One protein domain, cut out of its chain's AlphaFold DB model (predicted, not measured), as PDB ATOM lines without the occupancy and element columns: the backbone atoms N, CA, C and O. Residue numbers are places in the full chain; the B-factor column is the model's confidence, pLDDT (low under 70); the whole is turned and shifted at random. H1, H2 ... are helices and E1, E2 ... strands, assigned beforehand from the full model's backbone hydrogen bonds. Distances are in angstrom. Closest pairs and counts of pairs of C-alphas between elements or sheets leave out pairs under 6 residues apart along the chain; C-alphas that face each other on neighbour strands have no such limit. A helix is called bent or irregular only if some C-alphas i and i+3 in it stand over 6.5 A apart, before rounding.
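What this domain is: This is residues 2 to 102 and 158 to 225 of the 234 residues of an uncharacterized protein of Nonomuraea endophytica (UniProt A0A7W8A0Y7). A long helix, H4, runs along one side of the body, past a small two-strand sheet, E1 and E2, that is set between it and H5. Helices H1, H2 and H3 gather at one end, and a twisted sheet of E4, E3, E5 and E6 makes the other, while H6, H7 and H8 arc from H5 back toward that sheet. The 169 printed residues, class mixed, hold nine named helices and six named strands, in the order H1 E1 H2 H3 E2 E3 E4 H4 H5 H6 H7 H8 H9 E5 E6. The larger sheet, E4 E3 E5 E6, is mixed and E1 with E2 is parallel; the whole is compact, with a radius of gyration of the C-alphas of 18.0 A and spans of 56 by 39 by 24 A.

Where its parts are: H1, residues 2 to 8, begins at C-alpha 2 (9.184, 33.631, -35.142). E1 is residues 12 to 17, 15.9 A; H2 23 to 34, 16.3 A; H3 39 to 45; E2 46 to 51, 14.8 A; E3 61 to 66, 16.0 A; E4 69 to 74, 17.0 A. H4, residues 76 to 100, is 34.3 A long, with a kink of 47 degrees near residue 94, and is irregular: C-alphas 96 and 99 are 8.0 A apart. H5 is residues 170 to 181, 16.7 A; H6 183 to 188; H7 190 to 194; H8 196 to 199; H9 204 to 208; E5 214 to 216. E6, residues 221 to 223, ends at C-alpha 223 (56.515, 31.917, -32.281).

How they stand to each other: H1 is close to but not clearly touching H3, closest C-alphas Ile 7 and Leu 42, 6.6 A. E1, H2, H3 and E2 form a strand-helix-strand unit, parallel neighbour strands joined through helices, with a right-handed crossover; N 14 and O 47 are 2.9 A apart. H4 touches H2 at a shallow tilt of 32 degrees, the same way, with residues 89 to 93 alone; the closest C-alphas are Ala 27 and Phe 93, 5.9 A. The closest C-alphas of E2 and H5 are Thr 47 and Val 177, 7.3 A. H5 touches H6 only at the corner, Val 178 to Ala 185, C-alphas 5.9 A, and touches H8, Ala 171 to Ala 196, C-alphas 5.2 A. H6 and H7, and H7 and H8, meet only through their links. E3 and E4 are a hairpin, N 64 and O 71 2.9 A; E3 and E5 are parallel, N 63 and O 214 2.8 A; E5 and E6 are a hairpin, N 222 and O 215 2.9 A. H9 is over E4, at a height over the sheet of 9.1 A. O i to N i+4 pairs are all within hydrogen-bond range in H1, H2, H3, H5, H7 and H9, 15 of 21 in H4 and 1 of 2 in H6; H8 is too short for one.

The domain as a whole: The C-alphas farthest apart, Thr 37 and Arg 220, are 56.8 A apart. Residues 103 to 157 are not printed, and C-alphas 102 and 158 are 13.1 A apart across the cut. Of the links that are printed whole, none is long. Mean pLDDT of the printed part is 84.7; 20 residues are under 70, among them 57 to 59 and 217 to 225.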
ATOM      1  N   TYR A   2       7.903  33.140 -35.708       80.88
ATOM      2  CA  TYR A   2       9.184  33.631 -35.142       80.88
ATOM      3  C   TYR A   2       8.996  34.582 -33.954       80.88
ATOM      4  O   TYR A   2       9.585  34.357 -32.904       80.88
ATOM      5  N   ARG A   3       8.130  35.594 -34.088       83.56
ATOM      6  CA  ARG A   3       7.835  36.549 -33.008       83.56
ATOM      7  C   ARG A   3       7.310  35.863 -31.743       83.56
ATOM      8  O   ARG A   3       7.822  36.129 -30.669       83.56
ATOM      9  N   GLU A   4       6.364  34.934 -31.876       85.75
ATOM     10  CA  GLU A   4       5.812  34.156 -30.750       85.75
ATOM     11  C   GLU A   4       6.901  33.399 -29.983       85.75
ATOM     12  O   GLU A   4       6.918  33.420 -28.755       85.75
ATOM     13  N   LYS A   5       7.861  32.791 -30.695       87.94
ATOM     14  CA  LYS A   5       9.009  32.142 -30.051       87.94
ATOM     15  C   LYS A   5       9.867  33.148 -29.284       87.94
ATOM     16  O   LYS A   5      10.242  32.863 -28.156       87.94
ATOM     17  N   LEU A   6      10.131  34.325 -29.856       89.06
ATOM     18  CA  LEU A   6      10.891  35.379 -29.172       89.06
ATOM     19  C   LEU A   6      10.171  35.907 -27.925       89.06
ATOM     20  O   LEU A   6      10.816  36.183 -26.917       89.06
ATOM     21  N   ILE A   7       8.841  36.021 -27.980       88.06
ATOM     22  CA  ILE A   7       8.017  36.419 -26.833       88.06
ATOM     23  C   ILE A   7       8.154  35.389 -25.709       88.06
ATOM     24  O   ILE A   7       8.319  35.786 -24.558       88.06
ATOM     25  N   GLY A   8       8.152  34.094 -26.038       88.75
ATOM     26  CA  GLY A   8       8.298  33.009 -25.066       88.75
ATOM     27  C   GLY A   8       9.706  32.826 -24.486       88.75
ATOM     28  O   GLY A   8       9.850  32.130 -23.486       88.75
ATOM     29  N   CYS A   9      10.747  33.420 -25.078       90.62
ATOM     30  CA  CYS A   9      12.114  33.339 -24.557       90.62
ATOM     31  C   CYS A   9      12.372  34.385 -23.463       90.62
ATOM     32  O   CYS A   9      11.918  35.524 -23.572       90.62
ATOM     33  N   ASP A  10      13.185  34.047 -22.461       88.56
ATOM     34  CA  ASP A  10      13.690  35.022 -21.481       88.56
ATOM     35  C   ASP A  10      14.839  35.862 -22.055       88.56
ATOM     36  O   ASP A  10      14.936  37.064 -21.818       88.56
ATOM     37  N   VAL A  11      15.695  35.227 -22.861       90.75
ATOM     38  CA  VAL A  11      16.831  35.849 -23.548       90.75
ATOM     39  C   VAL A  11      16.891  35.339 -24.978       90.75
ATOM     40  O   VAL A  11      16.671  34.157 -25.241       90.75
ATOM     41  N   VAL A  12      17.220  36.227 -25.908       93.25
ATOM     42  CA  VAL A  12      17.359  35.920 -27.329       93.25
ATOM     43  C   VAL A  12      18.765  36.299 -27.765       93.25
ATOM     44  O   VAL A  12      19.138  37.469 -27.726       93.25
ATOM     45  N   ILE A  13      19.540  35.325 -28.235       94.00
ATOM     46  CA  ILE A  13      20.834  35.598 -28.864       94.00
ATOM     47  C   ILE A  13      20.587  35.930 -30.335       94.00
ATOM     48  O   ILE A  13      20.174  35.070 -31.113       94.00
ATOM     49  N   TRP A  14      20.847  37.179 -30.715       94.25
ATOM     50  CA  TRP A  14      20.767  37.628 -32.100       94.25
ATOM     51  C   TRP A  14      22.157  37.564 -32.738       94.25
ATOM     52  O   TRP A  14      22.989  38.458 -32.559       94.25
ATOM     53  N   ALA A  15      22.423  36.468 -33.445       94.06
ATOM     54  CA  ALA A  15      23.705  36.223 -34.093       94.06
ATOM     55  C   ALA A  15      23.815  36.982 -35.424       94.06
ATOM     56  O   ALA A  15      23.007  36.793 -36.329       94.06
ATOM     57  N   LEU A  16      24.854  37.801 -35.548       94.06
ATOM     58  CA  LEU A  16      25.236  38.556 -36.737       94.06
ATOM     59  C   LEU A  16      26.550  37.981 -37.266       94.06
ATOM     60  O   LEU A  16      27.472  37.729 -36.493       94.06
ATOM     61  N   HIS A  17      26.675  37.753 -38.567       92.81
ATOM     62  CA  HIS A  17      27.931  37.249 -39.124       92.81
ATOM     63  C   HIS A  17      28.985  38.366 -39.195       92.81
ATOM     64  O   HIS A  17      28.690  39.467 -39.656       92.81
ATOM     65  N   SER A  18      30.229  38.087 -38.797       90.69
ATOM     66  CA  SER A  18      31.330  39.063 -38.817       90.69
ATOM     67  C   SER A  18      31.701  39.572 -40.210       90.69
ATOM     68  O   SER A  18      32.307  40.628 -40.303       90.69
ATOM     69  N   ASP A  19      31.345  38.874 -41.289       87.88
ATOM     70  CA  ASP A  19      31.498  39.330 -42.688       87.88
ATOM     71  C   ASP A  19      30.150  39.680 -43.347       87.88
ATOM     72  O   ASP A  19      29.967  39.550 -44.555       87.88
ATOM     73  N   ASN A  20      29.144  40.078 -42.562       84.19
ATOM     74  CA  ASN A  20      27.871  40.471 -43.154       84.19
ATOM     75  C   ASN A  20      28.023  41.757 -43.990       84.19
ATOM     76  O   ASN A  20      28.490  42.783 -43.485       84.19
ATOM     77  N   ARG A  21      27.592  41.688 -45.257       82.50
ATOM     78  CA  ARG A  21      27.570  42.796 -46.230       82.50
ATOM     79  C   ARG A  21      26.185  43.429 -46.397       82.50
ATOM     80  O   ARG A  21      26.044  44.420 -47.106       82.50
ATOM     81  N   SER A  22      25.168  42.878 -45.740       87.88
ATOM     82  CA  SER A  22      23.763  43.277 -45.859       87.88
ATOM     83  C   SER A  22      23.183  43.749 -44.523       87.88
ATOM     84  O   SER A  22      22.000  43.548 -44.248       87.88
ATOM     85  N   THR A  23      23.996  44.429 -43.709       90.00
ATOM     86  CA  THR A  23      23.624  44.943 -42.380       90.00
ATOM     87  C   THR A  23      22.316  45.744 -42.407       90.00
ATOM     88  O   THR A  23      21.455  45.563 -41.551       90.00
ATOM     89  N   THR A  24      22.112  46.588 -43.426       88.62
ATOM     90  CA  THR A  24      20.894  47.403 -43.579       88.62
ATOM     91  C   THR A  24      19.641  46.556 -43.801       88.62
ATOM     92  O   THR A  24      18.582  46.868 -43.256       88.62
ATOM     93  N   TYR A  25      19.751  45.475 -44.580       91.25
ATOM     94  CA  TYR A  25      18.634  44.562 -44.817       91.25
ATOM     95  C   TYR A  25      18.248  43.845 -43.521       91.25
ATOM     96  O   TYR A  25      17.080  43.894 -43.130       91.25
ATOM     97  N   GLU A  26      19.221  43.283 -42.798       92.00
ATOM     98  CA  GLU A  26      18.967  42.644 -41.500       92.00
ATOM     99  C   GLU A  26      18.365  43.614 -40.484       92.00
ATOM    100  O   GLU A  26      17.424  43.258 -39.774       92.00
ATOM    101  N   ALA A  27      18.845  44.860 -40.446       93.12
ATOM    102  CA  ALA A  27      18.287  45.890 -39.580       93.12
ATOM    103  C   ALA A  27      16.821  46.189 -39.925       93.12
ATOM    104  O   ALA A  27      15.997  46.361 -39.029       93.12
ATOM    105  N   SER A  28      16.471  46.210 -41.216       93.12
ATOM    106  CA  SER A  28      15.082  46.386 -41.653       93.12
ATOM    107  C   SER A  28      14.195  45.205 -41.241       93.12
ATOM    108  O   SER A  28      13.074  45.409 -40.774       93.12
ATOM    109  N   CYS A  29      14.705  43.973 -41.342       91.81
ATOM    110  CA  CYS A  29      14.000  42.772 -40.901       91.81
ATOM    111  C   CYS A  29      13.777  42.783 -39.388       91.81
ATOM    112  O   CYS A  29      12.672  42.489 -38.934       91.81
ATOM    113  N   LEU A  30      14.796  43.171 -38.617       92.75
ATOM    114  CA  LEU A  30      14.684  43.308 -37.172       92.75
ATOM    115  C   LEU A  30      13.650  44.372 -36.788       92.75
ATOM    116  O   LEU A  30      12.821  44.111 -35.922       92.75
ATOM    117  N   ARG A  31      13.640  45.534 -37.457       93.25
ATOM    118  CA  ARG A  31      12.609  46.566 -37.238       93.25
ATOM    119  C   ARG A  31      11.210  46.029 -37.433       93.25
ATOM    120  O   ARG A  31      10.423  46.071 -36.501       93.25
ATOM    121  N   ARG A  32      10.953  45.380 -38.564       92.12
ATOM    122  CA  ARG A  32       9.646  44.767 -38.828       92.12
ATOM    123  C   ARG A  32       9.245  43.728 -37.779       92.12
ATOM    124  O   ARG A  32       8.060  43.547 -37.524       92.12
ATOM    125  N   LEU A  33      10.212  43.016 -37.200       91.06
ATOM    126  CA  LEU A  33       9.953  42.013 -36.169       91.06
ATOM    127  C   LEU A  33       9.606  42.644 -34.814       91.06
ATOM    128  O   LEU A  33       8.745  42.119 -34.104       91.06
ATOM    129  N   LEU A  34      10.276  43.748 -34.482       91.50
ATOM    130  CA  LEU A  34      10.097  44.506 -33.249       91.50
ATOM    131  C   LEU A  34       8.956  45.531 -33.335       91.50
ATOM    132  O   LEU A  34       8.486  45.979 -32.299       91.50
ATOM    133  N   ASP A  35       8.461  45.877 -34.521       87.75
ATOM    134  CA  ASP A  35       7.342  46.809 -34.669       87.75
ATOM    135  C   ASP A  35       6.081  46.307 -33.935       87.75
ATOM    136  O   ASP A  35       5.725  45.127 -33.978       87.75
ATOM    137  N   GLY A  36       5.381  47.208 -33.245       85.44
ATOM    138  CA  GLY A  36       4.160  46.911 -32.489       85.44
ATOM    139  C   GLY A  36       4.329  46.993 -30.969       85.44
ATOM    140  O   GLY A  36       5.375  47.370 -30.450       85.44
ATOM    141  N   THR A  37       3.270  46.643 -30.240       84.06
ATOM    142  CA  THR A  37       3.126  46.922 -28.797       84.06
ATOM    143  C   THR A  37       4.143  46.205 -27.906       84.06
ATOM    144  O   THR A  37       4.518  46.720 -26.859       84.06
ATOM    145  N   GLU A  38       4.638  45.044 -28.329       87.38
ATOM    146  CA  GLU A  38       5.618  44.243 -27.580       87.38
ATOM    147  C   GLU A  38       7.075  44.550 -27.955       87.38
ATOM    148  O   GLU A  38       7.997  43.938 -27.414       87.38
ATOM    149  N   GLY A  39       7.303  45.484 -28.883       87.69
ATOM    150  CA  GLY A  39       8.624  45.778 -29.435       87.69
ATOM    151  C   GLY A  39       9.670  46.117 -28.388       87.69
ATOM    152  O   GLY A  39      10.778  45.588 -28.419       87.69
ATOM    153  N   ALA A  40       9.288  46.936 -27.408       87.06
ATOM    154  CA  ALA A  40      10.152  47.304 -26.295       87.06
ATOM    155  C   ALA A  40      10.545  46.086 -25.446       87.06
ATOM    156  O   ALA A  40      11.720  45.889 -25.140       87.06
ATOM    157  N   ALA A  41       9.580  45.231 -25.099       89.06
ATOM    158  CA  ALA A  41       9.845  44.025 -24.319       89.06
ATOM    159  C   ALA A  41      10.770  43.064 -25.080       89.06
ATOM    160  O   ALA A  41      11.716  42.531 -24.504       89.06
ATOM    161  N   LEU A  42      10.546  42.892 -26.385       91.81
ATOM    162  CA  LEU A  42      11.389  42.063 -27.241       91.81
ATOM    163  C   LEU A  42      12.804  42.627 -27.390       91.81
ATOM    164  O   LEU A  42      13.761  41.876 -27.223       91.81
ATOM    165  N   ALA A  43      12.954  43.931 -27.634       92.44
ATOM    166  CA  ALA A  43      14.257  44.582 -27.765       92.44
ATOM    167  C   ALA A  43      15.129  44.376 -26.513       92.44
ATOM    168  O   ALA A  43      16.326  44.117 -26.625       92.44
ATOM    169  N   ASN A  44      14.522  44.397 -25.323       90.75
ATOM    170  CA  ASN A  44      15.221  44.166 -24.058       90.75
ATOM    171  C   ASN A  44      15.738  42.731 -23.875       90.75
ATOM    172  O   ASN A  44      16.737  42.521 -23.182       90.75
ATOM    173  N   LYS A  45      15.121  41.748 -24.538       91.50
ATOM    174  CA  LYS A  45      15.549  40.339 -24.504       91.50
ATOM    175  C   LYS A  45      16.726  40.048 -25.430       91.50
ATOM    176  O   LYS A  45      17.397  39.033 -25.248       91.50
ATOM    177  N   LEU A  46      16.977  40.909 -26.420       93.50
ATOM    178  CA  LEU A  46      18.023  40.691 -27.416       93.50
ATOM    179  C   LEU A  46      19.418  40.898 -26.814       93.50
ATOM    180  O   LEU A  46      19.712  41.929 -26.207       93.50
ATOM    181  N   THR A  47      20.293  39.927 -27.048       93.69
ATOM    182  CA  THR A  47      21.744  40.017 -26.874       93.69
ATOM    183  C   THR A  47      22.381  39.848 -28.245       93.69
ATOM    184  O   THR A  47      22.290  38.775 -28.846       93.69
ATOM    185  N   PHE A  48      23.012  40.901 -28.756       95.06
ATOM    186  CA  PHE A  48      23.616  40.877 -30.085       95.06
ATOM    187  C   PHE A  48      25.028  40.304 -30.037       95.06
ATOM    188  O   PHE A  48      25.865  40.727 -29.238       95.06
ATOM    189  N   VAL A  49      25.301  39.360 -30.932       95.56
ATOM    190  CA  VAL A  49      26.593  38.674 -31.003       95.56
ATOM    191  C   VAL A  49      27.100  38.715 -32.430       95.56
ATOM    192  O   VAL A  49      26.475  38.165 -33.329       95.56
ATOM    193  N   MET A  50      28.259  39.325 -32.640       95.56
ATOM    194  CA  MET A  50      28.994  39.209 -33.889       95.56
ATOM    195  C   MET A  50      29.788  37.898 -33.866       95.56
ATOM    196  O   MET A  50      30.754  37.755 -33.128       95.56
ATOM    197  N   THR A  51      29.360  36.929 -34.663       94.94
ATOM    198  CA  THR A  51      29.893  35.561 -34.717       94.94
ATOM    199  C   THR A  51      30.959  35.391 -35.795       94.94
ATOM    200  O   THR A  51      31.033  36.180 -36.734       94.94
ATOM    201  N   LYS A  52      31.752  34.317 -35.684       91.38
ATOM    202  CA  LYS A  52      32.830  33.953 -36.622       91.38
ATOM    203  C   LYS A  52      33.879  35.046 -36.788       91.38
ATOM    204  O   LYS A  52      34.338  35.326 -37.889       91.38
ATOM    205  N   VAL A  53      34.233  35.739 -35.713       92.06
ATOM    206  CA  VAL A  53      35.239  36.814 -35.792       92.06
ATOM    207  C   VAL A  53      36.645  36.289 -36.090       92.06
ATOM    208  O   VAL A  53      37.497  37.051 -36.526       92.06
ATOM    209  N   ASP A  54      36.865  34.984 -35.918       88.31
ATOM    210  CA  ASP A  54      38.080  34.267 -36.310       88.31
ATOM    211  C   ASP A  54      38.408  34.380 -37.807       88.31
ATOM    212  O   ASP A  54      39.583  34.400 -38.157       88.31
ATOM    213  N   ILE A  55      37.406  34.558 -38.678       87.19
ATOM    214  CA  ILE A  55      37.617  34.683 -40.132       87.19
ATOM    215  C   ILE A  55      38.121  36.070 -40.558       87.19
ATOM    216  O   ILE A  55      38.434  36.283 -41.728       87.19
ATOM    217  N   LEU A  56      38.154  37.042 -39.640       79.19
ATOM    218  CA  LEU A  56      38.584  38.409 -39.931       79.19
ATOM    219  C   LEU A  56      40.115  38.484 -39.999       79.19
ATOM    220  O   LEU A  56      40.766  39.063 -39.132       79.19
ATOM    221  N   THR A  57      40.693  37.908 -41.053       66.69
ATOM    222  CA  THR A  57      42.137  37.903 -41.319       66.69
ATOM    223  C   THR A  57      42.466  38.583 -42.651       66.69
ATOM    224  O   THR A  57      41.790  38.303 -43.642       66.69
ATOM    225  N   PRO A  58      43.528  39.411 -42.728       65.12
ATOM    226  CA  PRO A  58      44.376  39.906 -41.628       65.12
ATOM    227  C   PRO A  58      43.705  41.044 -40.822       65.12
ATOM    228  O   PRO A  58      43.029  41.907 -41.413       65.12
ATOM    229  N   PRO A  59      43.889  41.120 -39.478       67.50
ATOM    230  CA  PRO A  59      45.132  40.903 -38.693       67.50
ATOM    231  C   PRO A  59      45.159  39.641 -37.791       67.50
ATOM    232  O   PRO A  59      44.183  38.905 -37.732       67.50
ATOM    233  N   SER A  60      46.289  39.390 -37.108       76.88
ATOM    234  CA  SER A  60      46.580  38.151 -36.362       76.88
ATOM    235  C   SER A  60      45.876  38.018 -35.005       76.88
ATOM    236  O   SER A  60      45.666  38.991 -34.273       76.88
ATOM    237  N   TRP A  61      45.585  36.766 -34.648       87.38
ATOM    238  CA  TRP A  61      45.253  36.353 -33.287       87.38
ATOM    239  C   TRP A  61      46.514  35.946 -32.519       87.38
ATOM    240  O   TRP A  61      47.509  35.499 -33.100       87.38
ATOM    241  N   ILE A  62      46.457  36.113 -31.205       87.94
ATOM    242  CA  ILE A  62      47.497  35.780 -30.239       87.94
ATOM    243  C   ILE A  62      46.957  34.665 -29.353       87.94
ATOM    244  O   ILE A  62      45.868  34.793 -28.803       87.94
ATOM    245  N   PHE A  63      47.717  33.592 -29.195       88.19
ATOM    246  CA  PHE A  63      47.465  32.553 -28.214       88.19
ATOM    247  C   PHE A  63      48.389  32.764 -27.010       88.19
ATOM    248  O   PHE A  63      49.607  32.592 -27.112       88.19
ATOM    249  N   ALA A  64      47.812  33.174 -25.883       86.75
ATOM    250  CA  ALA A  64      48.515  33.313 -24.614       86.75
ATOM    251  C   ALA A  64      48.565  31.948 -23.913       86.75
ATOM    252  O   ALA A  64      47.532  31.427 -23.491       86.75
ATOM    253  N   LEU A  65      49.757  31.359 -23.841       83.56
ATOM    254  CA  LEU A  65      50.009  30.026 -23.299       83.56
ATOM    255  C   LEU A  65      50.072  30.053 -21.765       83.56
ATOM    256  O   LEU A  65      50.818  30.836 -21.176       83.56
ATOM    257  N   HIS A  66      49.355  29.132 -21.127       83.69
ATOM    258  CA  HIS A  66      49.350  28.906 -19.686       83.69
ATOM    259  C   HIS A  66      49.347  27.397 -19.381       83.69
ATOM    260  O   HIS A  66      48.319  26.732 -19.489       83.69
ATOM    261  N   ARG A  67      50.492  26.852 -18.943       80.44
ATOM    262  CA  ARG A  67      50.680  25.406 -18.686       80.44
ATOM    263  C   ARG A  67      50.319  24.562 -19.924       80.44
ATOM    264  O   ARG A  67      50.993  24.690 -20.939       80.44
ATOM    265  N   ASP A  68      49.263  23.750 -19.839       80.75
ATOM    266  CA  ASP A  68      48.820  22.808 -20.879       80.75
ATOM    267  C   ASP A  68      47.709  23.383 -21.787       80.75
ATOM    268  O   ASP A  68      47.203  22.707 -22.690       80.75
ATOM    269  N   GLY A  69      47.319  24.641 -21.563       84.75
ATOM    270  CA  GLY A  69      46.260  25.335 -22.287       84.75
ATOM    271  C   GLY A  69      46.606  26.792 -22.569       84.75
ATOM    272  O   GLY A  69      47.728  27.246 -22.365       84.75
ATOM    273  N   GLY A  70      45.648  27.547 -23.084       87.62
ATOM    274  CA  GLY A  70      45.830  28.973 -23.316       87.62
ATOM    275  C   GLY A  70      44.567  29.657 -23.799       87.62
ATOM    276  O   GLY A  70      43.553  29.011 -24.065       87.62
ATOM    277  N   VAL A  71      44.626  30.978 -23.906       90.25
ATOM    278  CA  VAL A  71      43.491  31.808 -24.315       90.25
ATOM    279  C   VAL A  71      43.853  32.581 -25.572       90.25
ATOM    280  O   VAL A  71      44.953  33.120 -25.700       90.25
ATOM    281  N   PHE A  72      42.911  32.651 -26.507       90.62
ATOM    282  CA  PHE A  72      43.054  33.494 -27.683       90.62
ATOM    283  C   PHE A  72      42.642  34.935 -27.391       90.62
ATOM    284  O   PHE A  72      41.562  35.199 -26.865       90.62
ATOM    285  N   ALA A  73      43.475  35.871 -27.824       90.06
ATOM    286  CA  ALA A  73      43.205  37.298 -27.819       90.06
ATOM    287  C   ALA A  73      43.505  37.888 -29.205       90.06
ATOM    288  O   ALA A  73      44.439  37.451 -29.880       90.06
ATOM    289  N   PRO A  74      42.743  38.885 -29.671       90.50
ATOM    290  CA  PRO A  74      43.085  39.586 -30.897       90.50
ATOM    291  C   PRO A  74      44.355  40.423 -30.687       90.50
ATOM    292  O   PRO A  74      44.517  41.066 -29.649       90.50
ATOM    293  N   GLY A  75      45.242  40.481 -31.684       87.69
ATOM    294  CA  GLY A  75      46.291  41.503 -31.699       87.69
ATOM    295  C   GLY A  75      45.690  42.913 -31.794       87.69
ATOM    296  O   GLY A  75      44.559  43.068 -32.251       87.69
ATOM    297  N   ALA A  76      46.447  43.952 -31.421       87.38
ATOM    298  CA  ALA A  76      45.943  45.333 -31.302       87.38
ATOM    299  C   ALA A  76      45.115  45.806 -32.516       87.38
ATOM    300  O   ALA A  76      43.969  46.216 -32.372       87.38
ATOM    301  N   ARG A  77      45.635  45.625 -33.739       87.56
ATOM    302  CA  ARG A  77      44.917  46.005 -34.972       87.56
ATOM    303  C   ARG A  77      43.602  45.246 -35.170       87.56
ATOM    304  O   ARG A  77      42.668  45.789 -35.754       87.56
ATOM    305  N   LEU A  78      43.546  43.969 -34.779       89.38
ATOM    306  CA  LEU A  78      42.318  43.180 -34.884       89.38
ATOM    307  C   LEU A  78      41.332  43.621 -33.804       89.38
ATOM    308  O   LEU A  78      40.158  43.784 -34.109       89.38
ATOM    309  N   ALA A  79      41.808  43.889 -32.586       90.75
ATOM    310  CA  ALA A  79      40.989  44.414 -31.501       90.75
ATOM    311  C   ALA A  79      40.298  45.728 -31.909       90.75
ATOM    312  O   ALA A  79      39.080  45.836 -31.765       90.75
ATOM    313  N   ASP A  80      41.034  46.658 -32.524       90.62
ATOM    314  CA  ASP A  80      40.488  47.924 -33.030       90.62
ATOM    315  C   ASP A  80      39.413  47.700 -34.102       90.62
ATOM    316  O   ASP A  80      38.331  48.288 -34.048       90.62
ATOM    317  N   LYS A  81      39.669  46.801 -35.066       91.56
ATOM    318  CA  LYS A  81      38.685  46.444 -36.103       91.56
ATOM    319  C   LYS A  81      37.425  45.815 -35.506       91.56
ATOM    320  O   LYS A  81      36.320  46.152 -35.931       91.56
ATOM    321  N   LEU A  82      37.574  44.906 -34.541       93.25
ATOM    322  CA  LEU A  82      36.449  44.272 -33.854       93.25
ATOM    323  C   LEU A  82      35.630  45.304 -33.079       93.25
ATOM    324  O   LEU A  82      34.405  45.277 -33.168       93.25
ATOM    325  N   ALA A  83      36.289  46.228 -32.377       92.69
ATOM    326  CA  ALA A  83      35.634  47.301 -31.640       92.69
ATOM    327  C   ALA A  83      34.866  48.248 -32.574       92.69
ATOM    328  O   ALA A  83      33.688  48.514 -32.340       92.69
ATOM    329  N   ALA A  84      35.488  48.690 -33.672       92.88
ATOM    330  CA  ALA A  84      34.840  49.545 -34.666       92.88
ATOM    331  C   ALA A  84      33.624  48.859 -35.310       92.88
ATOM    332  O   ALA A  84      32.570  49.475 -35.478       92.88
ATOM    333  N   LYS A  85      33.736  47.565 -35.635       93.62
ATOM    334  CA  LYS A  85      32.630  46.807 -36.228       93.62
ATOM    335  C   LYS A  85      31.499  46.544 -35.235       93.62
ATOM    336  O   LYS A  85      30.334  46.678 -35.603       93.62
ATOM    337  N   ALA A  86      31.829  46.213 -33.988       94.44
ATOM    338  CA  ALA A  86      30.847  46.082 -32.918       94.44
ATOM    339  C   ALA A  86      30.082  47.396 -32.717       94.44
ATOM    340  O   ALA A  86      28.856  47.376 -32.715       94.44
ATOM    341  N   LEU A  87      30.785  48.533 -32.663       94.75
ATOM    342  CA  LEU A  87      30.162  49.854 -32.554       94.75
ATOM    343  C   LEU A  87      29.215  50.137 -33.726       94.75
ATOM    344  O   LEU A  87      28.074  50.529 -33.504       94.75
ATOM    345  N   HIS A  88      29.643  49.869 -34.962       94.62
ATOM    346  CA  HIS A  88      28.774  50.012 -36.130       94.62
ATOM    347  C   HIS A  88      27.497  49.161 -36.004       94.62
ATOM    348  O   HIS A  88      26.400  49.627 -36.303       94.62
ATOM    349  N   TYR A  89      27.603  47.918 -35.528       95.44
ATOM    350  CA  TYR A  89      26.431  47.064 -35.316       95.44
ATOM    351  C   TYR A  89      25.552  47.566 -34.168       95.44
ATOM    352  O   TYR A  89      24.330  47.519 -34.278       95.44
ATOM    353  N   GLU A  90      26.127  48.111 -33.099       95.25
ATOM    354  CA  GLU A  90      25.348  48.749 -32.038       95.25
ATOM    355  C   GLU A  90      24.545  49.939 -32.571       95.25
ATOM    356  O   GLU A  90      23.355  50.060 -32.284       95.25
ATOM    357  N   GLU A  91      25.149  50.788 -33.402       95.00
ATOM    358  CA  GLU A  91      24.466  51.927 -34.025       95.00
ATOM    359  C   GLU A  91      23.305  51.508 -34.929       95.00
ATOM    360  O   GLU A  91      22.292  52.204 -34.999       95.00
ATOM    361  N   VAL A  92      23.440  50.371 -35.610       95.00
ATOM    362  CA  VAL A  92      22.461  49.891 -36.589       95.00
ATOM    363  C   VAL A  92      21.344  49.067 -35.943       95.00
ATOM    364  O   VAL A  92      20.183  49.200 -36.341       95.00
ATOM    365  N   PHE A  93      21.670  48.226 -34.960       95.06
ATOM    366  CA  PHE A  93      20.748  47.238 -34.391       95.06
ATOM    367  C   PHE A  93      20.249  47.579 -32.986       95.06
ATOM    368  O   PHE A  93      19.140  47.179 -32.640       95.06
ATOM    369  N   VAL A  94      21.024  48.317 -32.184       94.44
ATOM    370  CA  VAL A  94      20.702  48.601 -30.774       94.44
ATOM    371  C   VAL A  94      20.200  50.032 -30.606       94.44
ATOM    372  O   VAL A  94      19.092  50.255 -30.121       94.44
ATOM    373  N   ARG A  95      20.985  51.014 -31.062       94.31
ATOM    374  CA  ARG A  95      20.714  52.449 -30.901       94.31
ATOM    375  C   ARG A  95      19.336  52.901 -31.406       94.31
ATOM    376  O   ARG A  95      18.751  53.749 -30.731       94.31
ATOM    377  N   PRO A  96      18.756  52.367 -32.501       93.94
ATOM    378  CA  PRO A  96      17.414  52.769 -32.935       93.94
ATOM    379  C   PRO A  96      16.325  52.507 -31.884       93.94
ATOM    380  O   PRO A  96      15.309  53.196 -31.857       93.94
ATOM    381  N   TRP A  97      16.563  51.559 -30.975       93.19
ATOM    382  CA  TRP A  97      15.646  51.197 -29.896       93.19
ATOM    383  C   TRP A  97      15.970  51.882 -28.577       93.19
ATOM    384  O   TRP A  97      15.344  51.567 -27.573       93.19
ATOM    385  N   ALA A  98      16.917  52.827 -28.551       93.94
ATOM    386  CA  ALA A  98      17.442  53.426 -27.327       93.94
ATOM    387  C   ALA A  98      16.367  53.883 -26.333       93.94
ATOM    388  O   ALA A  98      16.540  53.702 -25.135       93.94
ATOM    389  N   HIS A  99      15.261  54.443 -26.820       92.06
ATOM    390  CA  HIS A  99      14.146  54.928 -26.003       92.06
ATOM    391  C   HIS A  99      13.365  53.812 -25.284       92.06
ATOM    392  O   HIS A  99      12.718  54.071 -24.275       92.06
ATOM    393  N   ALA A 100      13.417  52.587 -25.804       92.00
ATOM    394  CA  ALA A 100      12.689  51.426 -25.310       92.00
ATOM    395  C   ALA A 100      13.564  50.471 -24.479       92.00
ATOM    396  O   ALA A 100      13.048  49.537 -23.863       92.00
ATOM    397  N   LEU A 101      14.885  50.679 -24.474       93.69
ATOM    398  CA  LEU A 101      15.829  49.822 -23.765       93.69
ATOM    399  C   LEU A 101      15.849  50.111 -22.260       93.69
ATOM    400  O   LEU A 101      15.769  51.252 -21.808       93.69
ATOM    401  N   VAL A 102      16.002  49.043 -21.494       93.12
ATOM    402  CA  VAL A 102      16.202  49.003 -20.055       93.12
ATOM    403  C   VAL A 102      17.313  47.995 -19.790       93.12
ATOM    404  O   VAL A 102      17.129  46.784 -19.909       93.12
ATOM    405  N   ARG A 158      26.061  46.043 -25.561       92.44
ATOM    406  CA  ARG A 158      27.219  45.822 -26.421       92.44
ATOM    407  C   ARG A 158      26.934  44.736 -27.446       92.44
ATOM    408  O   ARG A 158      26.293  43.732 -27.138       92.44
ATOM    409  N   VAL A 159      27.483  44.903 -28.644       95.00
ATOM    410  CA  VAL A 159      27.588  43.796 -29.601       95.00
ATOM    411  C   VAL A 159      28.851  43.009 -29.269       95.00
ATOM    412  O   VAL A 159      29.966  43.517 -29.382       95.00
ATOM    413  N   LEU A 160      28.687  41.756 -28.848       94.31
ATOM    414  CA  LEU A 160      29.813  40.919 -28.436       94.31
ATOM    415  C   LEU A 160      30.448  40.233 -29.646       94.31
ATOM    416  O   LEU A 160      29.809  39.444 -30.335       94.31
ATOM    417  N   ALA A 161      31.720  40.531 -29.904       94.69
ATOM    418  CA  ALA A 161      32.530  39.839 -30.902       94.69
ATOM    419  C   ALA A 161      32.946  38.462 -30.369       94.69
ATOM    420  O   ALA A 161      33.732  38.405 -29.429       94.69
ATOM    421  N   CYS A 162      32.457  37.373 -30.961       94.69
ATOM    422  CA  CYS A 162      32.662  36.009 -30.474       94.69
ATOM    423  C   CYS A 162      33.205  35.068 -31.552       94.69
ATOM    424  O   CYS A 162      32.763  35.077 -32.708       94.69
ATOM    425  N   SER A 163      34.118  34.190 -31.139       92.88
ATOM    426  CA  SER A 163      34.565  33.042 -31.931       92.88
ATOM    427  C   SER A 163      34.323  31.763 -31.144       92.88
ATOM    428  O   SER A 163      34.842  31.599 -30.042       92.88
ATOM    429  N   ALA A 164      33.551  30.843 -31.725       90.12
ATOM    430  CA  ALA A 164      33.397  29.507 -31.162       90.12
ATOM    431  C   ALA A 164      34.705  28.707 -31.276       90.12
ATOM    432  O   ALA A 164      35.072  28.003 -30.338       90.12
ATOM    433  N   LEU A 165      35.424  28.876 -32.394       89.06
ATOM    434  CA  LEU A 165      36.682  28.188 -32.686       89.06
ATOM    435  C   LEU A 165      37.766  28.524 -31.658       89.06
ATOM    436  O   LEU A 165      38.421  27.633 -31.130       89.06
ATOM    437  N   PHE A 166      37.908  29.809 -31.337       90.62
ATOM    438  CA  PHE A 166      38.915  30.299 -30.392       90.62
ATOM    439  C   PHE A 166      38.399  30.451 -28.962       90.62
ATOM    440  O   PHE A 166      39.122  30.949 -28.106       90.62
ATOM    441  N   ARG A 167      37.135  30.085 -28.707       90.94
ATOM    442  CA  ARG A 167      36.423  30.333 -27.437       90.94
ATOM    443  C   ARG A 167      36.454  31.799 -26.982       90.94
ATOM    444  O   ARG A 167      36.210  32.117 -25.819       90.94
ATOM    445  N   PHE A 168      36.694  32.712 -27.918       91.38
ATOM    446  CA  PHE A 168      36.843  34.131 -27.652       91.38
ATOM    447  C   PHE A 168      35.495  34.757 -27.275       91.38
ATOM    448  O   PHE A 168      34.510  34.612 -28.007       91.38
ATOM    449  N   ASN A 169      35.465  35.460 -26.137       90.88
ATOM    450  CA  ASN A 169      34.305  36.152 -25.553       90.88
ATOM    451  C   ASN A 169      33.055  35.293 -25.285       90.88
ATOM    452  O   ASN A 169      32.004  35.841 -24.956       90.88
ATOM    453  N   LEU A 170      33.134  33.959 -25.355       88.69
ATOM    454  CA  LEU A 170      31.984  33.104 -25.032       88.69
ATOM    455  C   LEU A 170      31.574  33.232 -23.561       88.69
ATOM    456  O   LEU A 170      30.388  33.274 -23.247       88.69
ATOM    457  N   ALA A 171      32.547  33.368 -22.659       86.25
ATOM    458  CA  ALA A 171      32.275  33.592 -21.245       86.25
ATOM    459  C   ALA A 171      31.551  34.929 -21.004       86.25
ATOM    460  O   ALA A 171      30.572  34.979 -20.265       86.25
ATOM    461  N   GLN A 172      31.964  35.997 -21.696       85.94
ATOM    462  CA  GLN A 172      31.290  37.299 -21.633       85.94
ATOM    463  C   GLN A 172      29.854  37.225 -22.171       85.94
ATOM    464  O   GLN A 172      28.948  37.815 -21.585       85.94
ATOM    465  N   LEU A 173      29.617  36.452 -23.237       89.38
ATOM    466  CA  LEU A 173      28.263  36.185 -23.725       89.38
ATOM    467  C   LEU A 173      27.405  35.500 -22.655       89.38
ATOM    468  O   LEU A 173      26.271  35.918 -22.425       89.38
ATOM    469  N   MET A 174      27.945  34.504 -21.953       86.75
ATOM    470  CA  MET A 174      27.229  33.851 -20.853       86.75
ATOM    471  C   MET A 174      26.893  34.831 -19.724       86.75
ATOM    472  O   MET A 174      25.768  34.816 -19.228       86.75
ATOM    473  N   VAL A 175      27.818  35.724 -19.360       82.19
ATOM    474  CA  VAL A 175      27.571  36.790 -18.373       82.19
ATOM    475  C   VAL A 175      26.418  37.694 -18.827       82.19
ATOM    476  O   VAL A 175      25.496  37.952 -18.054       82.19
ATOM    477  N   ALA A 176      26.419  38.134 -20.091       84.94
ATOM    478  CA  ALA A 176      25.355  38.970 -20.650       84.94
ATOM    479  C   ALA A 176      23.987  38.263 -20.641       84.94
ATOM    480  O   ALA A 176      22.972  38.885 -20.328       84.94
ATOM    481  N   VAL A 177      23.956  36.956 -20.928       86.88
ATOM    482  CA  VAL A 177      22.739  36.134 -20.831       86.88
ATOM    483  C   VAL A 177      22.249  36.052 -19.385       86.88
ATOM    484  O   VAL A 177      21.079  36.318 -19.125       86.88
ATOM    485  N   VAL A 178      23.131  35.740 -18.429       83.44
ATOM    486  CA  VAL A 178      22.769  35.637 -17.003       83.44
ATOM    487  C   VAL A 178      22.212  36.958 -16.471       83.44
ATOM    488  O   VAL A 178      21.199  36.943 -15.774       83.44
ATOM    489  N   ASN A 179      22.801  38.094 -16.856       78.50
ATOM    490  CA  ASN A 179      22.308  39.415 -16.456       78.50
ATOM    491  C   ASN A 179      20.862  39.671 -16.919       78.50
ATOM    492  O   ASN A 179      20.089  40.280 -16.179       78.50
ATOM    493  N   LYS A 180      20.472  39.173 -18.100       82.94
ATOM    494  CA  LYS A 180      19.100  39.309 -18.622       82.94
ATOM    495  C   LYS A 180      18.108  38.296 -18.036       82.94
ATOM    496  O   LYS A 180      16.924  38.600 -17.970       82.94
ATOM    497  N   LEU A 181      18.570  37.135 -17.564       82.75
ATOM    498  CA  LEU A 181      17.729  36.147 -16.865       82.75
ATOM    499  C   LEU A 181      17.287  36.609 -15.459       82.75
ATOM    500  O   LEU A 181      16.404  36.003 -14.852       82.75
ATOM    501  N   GLY A 182      17.894  37.676 -14.931       70.81
ATOM    502  CA  GLY A 182      17.493  38.313 -13.680       70.81
ATOM    503  C   GLY A 182      18.078  37.680 -12.403       70.81
ATOM    504  O   GLY A 182      18.931  36.788 -12.457       70.81
ATOM    505  N   PRO A 183      17.624  38.129 -11.216       67.19
ATOM    506  CA  PRO A 183      18.306  37.893  -9.932       67.19
ATOM    507  C   PRO A 183      18.485  36.418  -9.569       67.19
ATOM    508  O   PRO A 183      19.536  36.003  -9.076       67.19
ATOM    509  N   GLY A 184      17.466  35.601  -9.853       70.25
ATOM    510  CA  GLY A 184      17.497  34.171  -9.559       70.25
ATOM    511  C   GLY A 184      18.527  33.403 -10.391       70.25
ATOM    512  O   GLY A 184      18.959  32.329  -9.977       70.25
ATOM    513  N   ALA A 185      18.927  33.913 -11.558       74.94
ATOM    514  CA  ALA A 185      19.953  33.293 -12.391       74.94
ATOM    515  C   ALA A 185      21.362  33.647 -11.900       74.94
ATOM    516  O   ALA A 185      22.202  32.757 -11.795       74.94
ATOM    517  N   THR A 186      21.610  34.897 -11.504       69.00
ATOM    518  CA  THR A 186      22.923  35.339 -11.002       69.00
ATOM    519  C   THR A 186      23.401  34.508  -9.810       69.00
ATOM    520  O   THR A 186      24.562  34.106  -9.760       69.00
ATOM    521  N   ALA A 187      22.503  34.176  -8.875       68.75
ATOM    522  CA  ALA A 187      22.831  33.296  -7.752       68.75
ATOM    523  C   ALA A 187      23.181  31.868  -8.212       68.75
ATOM    524  O   ALA A 187      24.179  31.302  -7.769       68.75
ATOM    525  N   ARG A 188      22.395  31.307  -9.143       74.94
ATOM    526  CA  ARG A 188      22.581  29.946  -9.676       74.94
ATOM    527  C   ARG A 188      23.848  29.800 -10.521       74.94
ATOM    528  O   ARG A 188      24.492  28.757 -10.475       74.94
ATOM    529  N   PHE A 189      24.235  30.845 -11.248       75.62
ATOM    530  CA  PHE A 189      25.399  30.844 -12.136       75.62
ATOM    531  C   PHE A 189      26.639  31.511 -11.530       75.62
ATOM    532  O   PHE A 189      27.641  31.650 -12.223       75.62
ATOM    533  N   ARG A 190      26.639  31.861 -10.235       70.25
ATOM    534  CA  ARG A 190      27.780  32.515  -9.562       70.25
ATOM    535  C   ARG A 190      29.104  31.773  -9.768       70.25
ATOM    536  O   ARG A 190      30.120  32.406 -10.029       70.25
ATOM    537  N   ARG A 191      29.085  30.437  -9.702       72.06
ATOM    538  CA  ARG A 191      30.268  29.604  -9.969       72.06
ATOM    539  C   ARG A 191      30.764  29.751 -11.410       72.06
ATOM    540  O   ARG A 191      31.956  29.900 -11.629       72.06
ATOM    541  N   LEU A 192      29.848  29.755 -12.377       71.81
ATOM    542  CA  LEU A 192      30.170  29.941 -13.792       71.81
ATOM    543  C   LEU A 192      30.741  31.341 -14.061       71.81
ATOM    544  O   LEU A 192      31.685  31.475 -14.829       71.81
ATOM    545  N   LEU A 193      30.205  32.366 -13.392       68.75
ATOM    546  CA  LEU A 193      30.722  33.735 -13.462       68.75
ATOM    547  C   LEU A 193      32.128  33.846 -12.843       68.75
ATOM    548  O   LEU A 193      32.966  34.560 -13.381       68.75
ATOM    549  N   GLY A 194      32.402  33.117 -11.755       67.88
ATOM    550  CA  GLY A 194      33.719  33.085 -11.104       67.88
ATOM    551  C   GLY A 194      34.785  32.270 -11.847       67.88
ATOM    552  O   GLY A 194      35.970  32.520 -11.673       67.88
ATOM    553  N   GLU A 195      34.380  31.320 -12.694       74.25
ATOM    554  CA  GLU A 195      35.277  30.482 -13.508       74.25
ATOM    555  C   GLU A 195      35.282  30.892 -14.998       74.25
ATOM    556  O   GLU A 195      35.737  30.133 -15.854       74.25
ATOM    557  N   ALA A 196      34.782  32.088 -15.327       70.00
ATOM    558  CA  ALA A 196      34.607  32.568 -16.699       70.00
ATOM    559  C   ALA A 196      35.891  32.492 -17.548       70.00
ATOM    560  O   ALA A 196      35.834  32.129 -18.722       70.00
ATOM    561  N   GLU A 197      37.053  32.767 -16.956       70.31
ATOM    562  CA  GLU A 197      38.350  32.686 -17.642       70.31
ATOM    563  C   GLU A 197      38.696  31.254 -18.075       70.31
ATOM    564  O   GLU A 197      39.203  31.047 -19.176       70.31
ATOM    565  N   ARG A 198      38.320  30.242 -17.280       76.69
ATOM    566  CA  ARG A 198      38.537  28.823 -17.614       76.69
ATOM    567  C   ARG A 198      37.680  28.370 -18.794       76.69
ATOM    568  O   ARG A 198      38.052  27.452 -19.515       76.69
ATOM    569  N   LEU A 199      36.534  29.017 -19.020       79.75
ATOM    570  CA  LEU A 199      35.678  28.726 -20.175       79.75
ATOM    571  C   LEU A 199      36.295  29.196 -21.498       79.75
ATOM    572  O   LEU A 199      35.925  28.683 -22.554       79.75
ATOM    573  N   ALA A 200      37.216  30.162 -21.448       85.62
ATOM    574  CA  ALA A 200      37.939  30.653 -22.617       85.62
ATOM    575  C   ALA A 200      39.182  29.808 -22.952       85.62
ATOM    576  O   ALA A 200      39.772  29.993 -24.015       85.62
ATOM    577  N   GLU A 201      39.576  28.884 -22.071       88.94
ATOM    578  CA  GLU A 201      40.788  28.086 -22.230       88.94
ATOM    579  C   GLU A 201      40.630  27.051 -23.354       88.94
ATOM    580  O   GLU A 201      39.628  26.331 -23.446       88.94
ATOM    581  N   VAL A 202      41.635  26.975 -24.221       87.56
ATOM    582  CA  VAL A 202      41.754  26.014 -25.318       87.56
ATOM    583  C   VAL A 202      42.998  25.153 -25.068       87.56
ATOM    584  O   VAL A 202      44.073  25.712 -24.839       87.56
ATOM    585  N   PRO A 203      42.894  23.810 -25.122       87.25
ATOM    586  CA  PRO A 203      44.057  22.934 -24.991       87.25
ATOM    587  C   PRO A 203      45.111  23.212 -26.066       87.25
ATOM    588  O   PRO A 203      44.768  23.480 -27.223       87.25
ATOM    589  N   VAL A 204      46.393  23.075 -25.717       82.19
ATOM    590  CA  VAL A 204      47.510  23.305 -26.654       82.19
ATOM    591  C   VAL A 204      47.397  22.433 -27.907       82.19
ATOM    592  O   VAL A 204      47.619  22.925 -29.012       82.19
ATOM    593  N   ASP A 205      46.983  21.171 -27.773       80.62
ATOM    594  CA  ASP A 205      46.823  20.271 -28.923       80.62
ATOM    595  C   ASP A 205      45.696  20.700 -29.864       80.62
ATOM    596  O   ASP A 205      45.834  20.596 -31.082       80.62
ATOM    597  N   THR A 206      44.608  21.261 -29.325       82.62
ATOM    598  CA  THR A 206      43.566  21.878 -30.153       82.62
ATOM    599  C   THR A 206      44.118  23.099 -30.879       82.62
ATOM    600  O   THR A 206      43.934  23.207 -32.086       82.62
ATOM    601  N   MET A 207      44.839  23.985 -30.184       81.31
ATOM    602  CA  MET A 207      45.443  25.177 -30.787       81.31
ATOM    603  C   MET A 207      46.408  24.832 -31.930       81.31
ATOM    604  O   MET A 207      46.344  25.463 -32.987       81.31
ATOM    605  N   ARG A 208      47.249  23.802 -31.766       74.44
ATOM    606  CA  ARG A 208      48.194  23.345 -32.801       74.44
ATOM    607  C   ARG A 208      47.499  23.010 -34.123       74.44
ATOM    608  O   ARG A 208      48.057  23.282 -35.182       74.44
ATOM    609  N   GLY A 209      46.282  22.466 -34.064       75.94
ATOM    610  CA  GLY A 209      45.483  22.137 -35.247       75.94
ATOM    611  C   GLY A 209      44.879  23.343 -35.978       75.94
ATOM    612  O   GLY A 209      44.392  23.180 -37.093       75.94
ATOM    613  N   LEU A 210      44.893  24.538 -35.375       76.31
ATOM    614  CA  LEU A 210      44.223  25.727 -35.913       76.31
ATOM    615  C   LEU A 210      45.146  26.602 -36.792       76.31
ATOM    616  O   LEU A 210      44.642  27.236 -37.714       76.31
ATOM    617  N   GLY A 211      46.468  26.592 -36.555       65.88
ATOM    618  CA  GLY A 211      47.501  27.238 -37.395       65.88
ATOM    619  C   GLY A 211      47.471  28.782 -37.482       65.88
ATOM    620  O   GLY A 211      46.447  29.412 -37.290       65.88
ATOM    621  N   ASN A 212      48.593  29.430 -37.834       64.94
ATOM    622  CA  ASN A 212      48.696  30.884 -38.119       64.94
ATOM    623  C   ASN A 212      48.350  31.866 -36.972       64.94
ATOM    624  O   ASN A 212      47.668  32.872 -37.187       64.94
ATOM    625  N   PHE A 213      48.900  31.649 -35.773       71.56
ATOM    626  CA  PHE A 213      48.780  32.582 -34.641       71.56
ATOM    627  C   PHE A 213      50.131  32.928 -34.020       71.56
ATOM    628  O   PHE A 213      51.120  32.222 -34.210       71.56
ATOM    629  N   LEU A 214      50.159  34.022 -33.257       66.44
ATOM    630  CA  LEU A 214      51.309  34.392 -32.435       66.44
ATOM    631  C   LEU A 214      51.224  33.675 -31.089       66.44
ATOM    632  O   LEU A 214      50.200  33.789 -30.422       66.44
ATOM    633  N   ILE A 215      52.282  32.984 -30.665       73.31
ATOM    634  CA  ILE A 215      52.320  32.320 -29.350       73.31
ATOM    635  C   ILE A 215      53.106  33.189 -28.367       73.31
ATOM    636  O   ILE A 215      54.218  33.629 -28.672       73.31
ATOM    637  N   TRP A 216      52.539  33.420 -27.183       70.62
ATOM    638  CA  TRP A 216      53.144  34.223 -26.119       70.62
ATOM    639  C   TRP A 216      53.098  33.481 -24.777       70.62
ATOM    640  O   TRP A 216      52.035  32.999 -24.396       70.62
ATOM    641  N   ASP A 217      54.218  33.407 -24.050       68.31
ATOM    642  CA  ASP A 217      54.328  32.700 -22.753       68.31
ATOM    643  C   ASP A 217      54.305  33.616 -21.516       68.31
ATOM    644  O   ASP A 217      54.457  33.154 -20.388       68.31
ATOM    645  N   GLY A 218      54.136  34.924 -21.718       63.09
ATOM    646  CA  GLY A 218      54.176  35.931 -20.655       63.09
ATOM    647  C   GLY A 218      55.504  36.684 -20.550       63.09
ATOM    648  O   GLY A 218      55.502  37.802 -20.045       63.09
ATOM    649  N   ALA A 219      56.607  36.141 -21.075       61.12
ATOM    650  CA  ALA A 219      57.935  36.761 -21.038       61.12
ATOM    651  C   ALA A 219      58.527  37.005 -22.436       61.12
ATOM    652  O   ALA A 219      59.308  37.938 -22.623       61.12
ATOM    653  N   ARG A 220      58.185  36.164 -23.417       59.56
ATOM    654  CA  ARG A 220      58.755  36.181 -24.766       59.56
ATOM    655  C   ARG A 220      57.691  35.814 -25.798       59.56
ATOM    656  O   ARG A 220      56.765  35.044 -25.540       59.56
ATOM    657  N   LYS A 221      57.881  36.311 -27.019       62.12
ATOM    658  CA  LYS A 221      57.183  35.787 -28.193       62.12
ATOM    659  C   LYS A 221      57.810  34.440 -28.536       62.12
ATOM    660  O   LYS A 221      58.970  34.403 -28.935       62.12
ATOM    661  N   LEU A 222      57.069  33.353 -28.342       60.81
ATOM    662  CA  LEU A 222      57.576  32.004 -28.595       60.81
ATOM    663  C   LEU A 222      57.582  31.665 -30.085       60.81
ATOM    664  O   LEU A 222      58.471  30.956 -30.540       60.81
ATOM    665  N   LEU A 223      56.605  32.171 -30.847       63.06
ATOM    666  CA  LEU A 223      56.515  31.917 -32.281       63.06
ATOM    667  C   LEU A 223      55.805  33.073 -32.999       63.06
ATOM    668  O   LEU A 223      54.698  33.468 -32.618       63.06
ATOM    669  N   ASP A 224      56.445  33.603 -34.043       56.44
ATOM    670  CA  ASP A 224      55.839  34.497 -35.027       56.44
ATOM    671  C   ASP A 224      55.753  33.788 -36.377       56.44
ATOM    672  O   ASP A 224      56.728  33.739 -37.115       56.44
ATOM    673  N   LEU A 225      54.585  33.251 -36.729       52.41
ATOM    674  CA  LEU A 225      54.397  32.601 -38.032       52.41
ATOM    675  C   LEU A 225      54.389  33.593 -39.215       52.41
ATOM    676  O   LEU A 225      54.273  33.161 -40.358       52.41
TER     677      LEU A 225